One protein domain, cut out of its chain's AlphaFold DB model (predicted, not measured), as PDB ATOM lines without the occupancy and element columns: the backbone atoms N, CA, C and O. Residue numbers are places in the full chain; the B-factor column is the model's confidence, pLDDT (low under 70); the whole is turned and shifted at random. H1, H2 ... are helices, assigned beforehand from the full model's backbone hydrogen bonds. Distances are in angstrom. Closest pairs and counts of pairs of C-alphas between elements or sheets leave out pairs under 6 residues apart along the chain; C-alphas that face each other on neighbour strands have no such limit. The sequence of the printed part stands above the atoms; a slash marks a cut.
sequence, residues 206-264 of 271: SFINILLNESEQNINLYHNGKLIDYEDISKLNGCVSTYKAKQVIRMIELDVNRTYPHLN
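This is residues 206 to 264 of the 271 residues of the protein "TBC1 domain family member 14 (Trinotate prediction)" of Myxobolus squamalis (UniProt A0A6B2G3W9). Two helices make a lopsided, open T: H1 stands about perpendicular to H2, and its end at Tyr 222 comes near Lys 246 of H2. A long loop, residues 224 to 241, joins them, and its residues 234 to 240 stick out beyond the start of H2. The printed part has 59 residues, with two named helices, H1 then H2, and no named strand; its class is all helix. It is loose, with a radius of gyration of the C-alphas of 13.7 A, and elongated, spanning 44 by 29 by 19 A.

Find C-alpha 206 at (223.960, 184.049, 186.112); from there H1, residues 206 to 223, runs 25.9 A. H2, residues 242 to 258, runs 24.9 A to C-alpha 258 at (245.665, 164.320, 177.885).

Look at Tyr 222 and Lys 246, whose C-alphas are the closest of H1 and H2, 6.9 A apart. The helices are close but not clearly touching, about perpendicular at 84 degrees. In both, every O i to N i+4 pair is within hydrogen-bond range.

The farthest C-alphas, Ser 234 and His 262, are 44.5 A apart. The printed part has no cut, and its link H1 to H2 is long. Residues 228 to 243 have pLDDT under 70.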
ATOM      1  N   SER A 206     224.400 183.205 187.228       94.00
ATOM      2  CA  SER A 206     223.960 184.049 186.112       94.00
ATOM      3  C   SER A 206     225.146 184.617 185.338       94.00
ATOM      4  O   SER A 206     225.160 184.533 184.116       94.00
ATOM      5  N   PHE A 207     226.164 185.120 186.040       92.94
ATOM      6  CA  PHE A 207     227.375 185.636 185.412       92.94
ATOM      7  C   PHE A 207     228.148 184.545 184.658       92.94
ATOM      8  O   PHE A 207     228.502 184.737 183.497       92.94
ATOM      9  N   ILE A 208     228.330 183.367 185.270       94.81
ATOM     10  CA  ILE A 208     228.988 182.226 184.611       94.81
ATOM     11  C   ILE A 208     228.225 181.804 183.347       94.81
ATOM     12  O   ILE A 208     228.849 181.535 182.327       94.81
ATOM     13  N   ASN A 209     226.889 181.787 183.378       95.19
ATOM     14  CA  ASN A 209     226.082 181.421 182.212       95.19
ATOM     15  C   ASN A 209     226.250 182.400 181.039       95.19
ATOM     16  O   ASN A 209     226.244 181.968 179.890       95.19
ATOM     17  N   ILE A 210     226.400 183.700 181.316       93.94
ATOM     18  CA  ILE A 210     226.651 184.710 180.276       93.94
ATOM     19  C   ILE A 210     227.992 184.423 179.591       93.94
ATOM     20  O   ILE A 210     228.038 184.304 178.368       93.94
ATOM     21  N   LEU A 211     229.056 184.231 180.381       91.56
ATOM     22  CA  LEU A 211     230.392 183.913 179.865       91.56
ATOM     23  C   LEU A 211     230.427 182.581 179.112       91.56
ATOM     24  O   LEU A 211     231.122 182.457 178.104       91.56
ATOM     25  N   LEU A 212     229.679 181.584 179.590       92.31
ATOM     26  CA  LEU A 212     229.561 180.292 178.926       92.31
ATOM     27  C   LEU A 212     228.925 180.451 177.545       92.31
ATOM     28  O   LEU A 212     229.497 179.980 176.570       92.31
ATOM     29  N   ASN A 213     227.798 181.157 177.447       91.62
ATOM     30  CA  ASN A 213     227.117 181.381 176.174       91.62
ATOM     31  C   ASN A 213     227.999 182.155 175.177       91.62
ATOM     32  O   ASN A 213     228.049 181.814 173.999       91.62
ATOM     33  N   GLU A 214     228.738 183.163 175.643       87.62
ATOM     34  CA  GLU A 214     229.714 183.879 174.811       87.62
ATOM     35  C   GLU A 214     230.846 182.949 174.337       87.62
ATOM     36  O   GLU A 214     231.208 182.928 173.157       87.62
ATOM     37  N   SER A 215     231.376 182.123 175.241       87.00
ATOM     38  CA  SER A 215     232.434 181.160 174.923       87.00
ATOM     39  C   SER A 215     231.956 180.102 173.924       87.00
ATOM     40  O   SER A 215     232.671 179.797 172.973       87.00
ATOM     41  N   GLU A 216     230.739 179.581 174.086       88.88
ATOM     42  CA  GLU A 216     230.118 178.623 173.166       88.88
ATOM     43  C   GLU A 216     229.932 179.218 171.767       88.88
ATOM     44  O   GLU A 216     230.234 178.559 170.771       88.88
ATOM     45  N   GLN A 217     229.494 180.476 171.663       85.75
ATOM     46  CA  GLN A 217     229.405 181.173 170.377       85.75
ATOM     47  C   GLN A 217     230.778 181.278 169.702       85.75
ATOM     48  O   GLN A 217     230.909 180.951 168.521       85.75
ATOM     49  N   ASN A 218     231.816 181.651 170.452       83.06
ATOM     50  CA  ASN A 218     233.183 181.750 169.938       83.06
ATOM     51  C   ASN A 218     233.748 180.391 169.489       83.06
ATOM     52  O   ASN A 218     234.352 180.297 168.418       83.06
ATOM     53  N   ILE A 219     233.506 179.327 170.260       85.56
ATOM     54  CA  ILE A 219     233.900 177.951 169.916       85.56
ATOM     55  C   ILE A 219     233.161 177.474 168.656       85.56
ATOM     56  O   ILE A 219     233.774 176.918 167.743       85.56
ATOM     57  N   ASN A 220     231.862 177.755 168.539       87.06
ATOM     58  CA  ASN A 220     231.083 177.421 167.346       87.06
ATOM     59  C   ASN A 220     231.597 178.154 166.101       87.06
ATOM     60  O   ASN A 220     231.659 177.572 165.015       87.06
ATOM     61  N   LEU A 221     231.987 179.424 166.225       85.25
ATOM     62  CA  LEU A 221     232.612 180.164 165.127       85.25
ATOM     63  C   LEU A 221     233.967 179.558 164.738       85.25
ATOM     64  O   LEU A 221     234.265 179.469 163.545       85.25
ATOM     65  N   TYR A 222     234.759 179.113 165.718       84.06
ATOM     66  CA  TYR A 222     236.043 178.449 165.491       84.06
ATOM     67  C   TYR A 222     235.885 177.151 164.694       84.06
ATOM     68  O   TYR A 222     236.489 177.020 163.629       84.06
ATOM     69  N   HIS A 223     235.023 176.232 165.141       84.44
ATOM     70  CA  HIS A 223     234.815 174.950 164.457       84.44
ATOM     71  C   HIS A 223     234.222 175.105 163.052       84.44
ATOM     72  O   HIS A 223     234.562 174.340 162.154       84.44
ATOM     73  N   ASN A 224     233.384 176.121 162.830       85.62
ATOM     74  CA  ASN A 224     232.816 176.410 161.512       85.62
ATOM     75  C   ASN A 224     233.785 177.151 160.571       85.62
ATOM     76  O   ASN A 224     233.378 177.546 159.478       85.62
ATOM     77  N   GLY A 225     235.029 177.414 160.994       80.00
ATOM     78  CA  GLY A 225     236.006 178.191 160.222       80.00
ATOM     79  C   GLY A 225     235.611 179.658 160.011       80.00
ATOM     80  O   GLY A 225     236.214 180.349 159.196       80.00
ATOM     81  N   LYS A 226     234.593 180.140 160.736       76.44
ATOM     82  CA  LYS A 226     234.037 181.499 160.645       76.44
ATOM     83  C   LYS A 226     234.678 182.471 161.629       76.44
ATOM     84  O   LYS A 226     234.384 183.661 161.578       76.44
ATOM     85  N   LEU A 227     235.533 181.992 162.535       71.69
ATOM     86  CA  LEU A 227     236.322 182.859 163.401       71.69
ATOM     87  C   LEU A 227     237.444 183.488 162.560       71.69
ATOM     88  O   LEU A 227     238.430 182.829 162.228       71.69
ATOM     89  N   ILE A 228     237.260 184.741 162.149       64.50
ATOM     90  CA  ILE A 228     238.170 185.445 161.235       64.50
ATOM     91  C   ILE A 228     239.412 185.917 162.007       64.50
ATOM     92  O   ILE A 228     239.303 186.405 163.134       64.50
ATOM     93  N   ASP A 229     240.598 185.770 161.414       61.16
ATOM     94  CA  ASP A 229     241.848 186.335 161.938       61.16
ATOM     95  C   ASP A 229     241.863 187.846 161.670       61.16
ATOM     96  O   ASP A 229     242.327 188.292 160.627       61.16
ATOM     97  N   TYR A 230     241.292 188.642 162.575       54.97
ATOM     98  CA  TYR A 230     241.434 190.092 162.539       54.97
ATOM     99  C   TYR A 230     242.511 190.497 163.548       54.97
ATOM    100  O   TYR A 230     242.381 190.255 164.749       54.97
ATOM    101  N   GLU A 231     243.576 191.132 163.055       54.28
ATOM    102  CA  GLU A 231     244.598 191.798 163.879       54.28
ATOM    103  C   GLU A 231     244.075 193.089 164.542       54.28
ATOM    104  O   GLU A 231     244.717 193.621 165.447       54.28
ATOM    105  N   ASP A 232     242.893 193.579 164.152       48.97
ATOM    106  CA  ASP A 232     242.358 194.862 164.611       48.97
ATOM    107  C   ASP A 232     241.645 194.764 165.972       48.97
ATOM    108  O   ASP A 232     240.434 194.579 166.095       48.97
ATOM    109  N   ILE A 233     242.443 194.953 167.019       51.25
ATOM    110  CA  ILE A 233     242.069 194.988 168.444       51.25
ATOM    111  C   ILE A 233     241.293 196.279 168.816       51.25
ATOM    112  O   ILE A 233     240.858 196.455 169.950       51.25
ATOM    113  N   SER A 234     241.066 197.203 167.878       48.41
ATOM    114  CA  SER A 234     240.585 198.564 168.177       48.41
ATOM    115  C   SER A 234     239.065 198.727 168.348       48.41
ATOM    116  O   SER A 234     238.632 199.778 168.818       48.41
ATOM    117  N   LYS A 235     238.239 197.728 167.993       50.94
ATOM    118  CA  LYS A 235     236.761 197.867 167.973       50.94
ATOM    119  C   LYS A 235     235.982 196.978 168.946       50.94
ATOM    120  O   LYS A 235     234.782 197.188 169.099       50.94
ATOM    121  N   LEU A 236     236.623 196.024 169.621       49.88
ATOM    122  CA  LEU A 236     235.984 195.262 170.698       49.88
ATOM    123  C   LEU A 236     236.565 195.709 172.038       49.88
ATOM    124  O   LEU A 236     237.737 195.476 172.315       49.88
ATOM    125  N   ASN A 237     235.723 196.326 172.863       48.41
ATOM    126  CA  ASN A 237     236.014 196.768 174.226       48.41
ATOM    127  C   ASN A 237     236.699 195.664 175.064       48.41
ATOM    128  O   ASN A 237     236.030 194.865 175.711       48.41
ATOM    129  N   GLY A 238     238.036 195.623 175.054       50.00
ATOM    130  CA  GLY A 238     238.853 194.754 175.908       50.00
ATOM    131  C   GLY A 238     238.978 193.280 175.489       50.00
ATOM    132  O   GLY A 238     239.451 192.480 176.294       50.00
ATOM    133  N   CYS A 239     238.586 192.889 174.271       50.66
ATOM    134  CA  CYS A 239     238.607 191.477 173.862       50.66
ATOM    135  C   CYS A 239     240.002 190.996 173.420       50.66
ATOM    136  O   CYS A 239     240.722 191.668 172.682       50.66
ATOM    137  N   VAL A 240     240.358 189.779 173.842       57.66
ATOM    138  CA  VAL A 240     241.513 189.000 173.367       57.66
ATOM    139  C   VAL A 240     241.489 188.915 171.832       57.66
ATOM    140  O   VAL A 240     240.429 188.696 171.248       57.66
ATOM    141  N   SER A 241     242.641 189.083 171.165       67.69
ATOM    142  CA  SER A 241     242.710 189.007 169.694       67.69
ATOM    143  C   SER A 241     242.209 187.655 169.176       67.69
ATOM    144  O   SER A 241     242.410 186.622 169.822       67.69
ATOM    145  N   THR A 242     241.584 187.629 167.996       67.31
ATOM    146  CA  THR A 242     240.961 186.399 167.474       67.31
ATOM    147  C   THR A 242     241.986 185.284 167.245       67.31
ATOM    148  O   THR A 242     241.709 184.127 167.553       67.31
ATOM    149  N   TYR A 243     243.212 185.630 166.840       69.25
ATOM    150  CA  TYR A 243     244.341 184.698 166.786       69.25
ATOM    151  C   TYR A 243     244.643 184.065 168.154       69.25
ATOM    152  O   TYR A 243     244.777 182.847 168.266       69.25
ATOM    153  N   LYS A 244     244.711 184.873 169.221       77.56
ATOM    154  CA  LYS A 244     244.938 184.361 170.581       77.56
ATOM    155  C   LYS A 244     243.787 183.458 171.022       77.56
ATOM    156  O   LYS A 244     244.051 182.414 171.606       77.56
ATOM    157  N   ALA A 245     242.542 183.799 170.686       79.19
ATOM    158  CA  ALA A 245     241.383 182.956 170.977       79.19
ATOM    159  C   ALA A 245     241.478 181.580 170.288       79.19
ATOM    160  O   ALA A 245     241.309 180.561 170.953       79.19
ATOM    161  N   LYS A 246     241.847 181.526 168.997       82.88
ATOM    162  CA  LYS A 246     242.091 180.258 168.277       82.88
ATOM    163  C   LYS A 246     243.158 179.399 168.951       82.88
ATOM    164  O   LYS A 246     242.965 178.198 169.125       82.88
ATOM    165  N   GLN A 247     244.280 180.011 169.333       86.19
ATOM    166  CA  GLN A 247     245.362 179.291 170.007       86.19
ATOM    167  C   GLN A 247     244.922 178.757 171.369       86.19
ATOM    168  O   GLN A 247     245.212 177.608 171.691       86.19
ATOM    169  N   VAL A 248     244.186 179.553 172.148       88.00
ATOM    170  CA  VAL A 248     243.648 179.126 173.445       88.00
ATOM    171  C   VAL A 248     242.701 177.939 173.281       88.00
ATOM    172  O   VAL A 248     242.874 176.950 173.986       88.00
ATOM    173  N   ILE A 249     241.764 177.984 172.325       88.38
ATOM    174  CA  ILE A 249     240.844 176.863 172.059       88.38
ATOM    175  C   ILE A 249     241.635 175.591 171.732       88.38
ATOM    176  O   ILE A 249     241.440 174.562 172.377       88.38
ATOM    177  N   ARG A 250     242.604 175.678 170.812       89.44
ATOM    178  CA  ARG A 250     243.464 174.543 170.450       89.44
ATOM    179  C   ARG A 250     244.250 173.992 171.645       89.44
ATOM    180  O   ARG A 250     244.407 172.780 171.764       89.44
ATOM    181  N   MET A 251     244.775 174.855 172.515       92.06
ATOM    182  CA  MET A 251     245.501 174.420 173.715       92.06
ATOM    183  C   MET A 251     244.579 173.703 174.705       92.06
ATOM    184  O   MET A 251     244.949 172.643 175.206       92.06
ATOM    185  N   ILE A 252     243.370 174.225 174.929       91.94
ATOM    186  CA  ILE A 252     242.370 173.591 175.800       91.94
ATOM    187  C   ILE A 252     242.002 172.199 175.270       91.94
ATOM    188  O   ILE A 252     241.994 171.244 176.041       91.94
ATOM    189  N   GLU A 253     241.754 172.052 173.965       90.56
ATOM    190  CA  GLU A 253     241.454 170.750 173.347       90.56
ATOM    191  C   GLU A 253     242.581 169.726 173.572       90.56
ATOM    192  O   GLU A 253     242.326 168.574 173.935       90.56
ATOM    193  N   LEU A 254     243.842 170.139 173.395       91.69
ATOM    194  CA  LEU A 254     244.999 169.278 173.656       91.69
ATOM    195  C   LEU A 254     245.097 168.884 175.134       91.69
ATOM    196  O   LEU A 254     245.370 167.720 175.438       91.69
ATOM    197  N   ASP A 255     244.857 169.828 176.044       95.12
ATOM    198  CA  ASP A 255     244.899 169.598 177.487       95.12
ATOM    199  C   ASP A 255     243.804 168.646 177.959       95.12
ATOM    200  O   ASP A 255     244.088 167.699 178.695       95.12
ATOM    201  N   VAL A 256     242.572 168.825 177.487       93.00
ATOM    202  CA  VAL A 256     241.446 167.940 177.811       93.00
ATOM    203  C   VAL A 256     241.740 166.501 177.374       93.00
ATOM    204  O   VAL A 256     241.560 165.559 178.153       93.00
ATOM    205  N   ASN A 257     242.285 166.315 176.170       90.62
ATOM    206  CA  ASN A 257     242.587 164.986 175.634       90.62
ATOM    207  C   ASN A 257     243.654 164.228 176.439       90.62
ATOM    208  O   ASN A 257     243.580 163.004 176.553       90.62
ATOM    209  N   ARG A 258     244.619 164.931 177.043       93.38
ATOM    210  CA  ARG A 258     245.665 164.320 177.885       93.38
ATOM    211  C   ARG A 258     245.342 164.301 179.383       93.38
ATOM    212  O   ARG A 258     246.097 163.708 180.153       93.38
ATOM    213  N   THR A 259     244.241 164.919 179.816       95.62
ATOM    214  CA  THR A 259     243.863 165.007 181.236       95.62
ATOM    215  C   THR A 259     243.199 163.715 181.710       95.62
ATOM    216  O   THR A 259     242.039 163.441 181.413       95.62
ATOM    217  N   TYR A 260     243.945 162.915 182.479       95.50
ATOM    218  CA  TYR A 260     243.494 161.641 183.060       95.50
ATOM    219  C   TYR A 260     242.779 160.705 182.059       95.50
ATOM    220  O   TYR A 260     241.644 160.289 182.307       95.50
ATOM    221  N   PRO A 261     243.437 160.312 180.949       92.31
ATOM    222  CA  PRO A 261     242.790 159.564 179.867       92.31
ATOM    223  C   PRO A 261     242.286 158.183 180.301       92.31
ATOM    224  O   PRO A 261     241.345 157.660 179.731       92.31
ATOM    225  N   HIS A 262     242.858 157.588 181.349       92.81
ATOM    226  CA  HIS A 262     242.415 156.292 181.871       92.81
ATOM    227  C   HIS A 262     241.050 156.343 182.581       92.81
ATOM    228  O   HIS A 262     240.465 155.290 182.830       92.81
ATOM    229  N   LEU A 263     240.552 157.536 182.938       92.56
ATOM    230  CA  LEU A 263     239.256 157.698 183.602       92.56
ATOM    231  C   LEU A 263     238.091 157.796 182.610       92.56
ATOM    232  O   LEU A 263     236.969 157.492 182.999       92.56
ATOM    233  N   ASN A 264     238.338 158.192 181.353       88.56
ATOM    234  CA  ASN A 264     237.325 158.317 180.292       88.56
ATOM    235  C   ASN A 264     236.080 159.152 180.672       88.56
ATOM    236  O   ASN A 264     234.973 158.860 180.221       88.56
TER     237      ASN A 264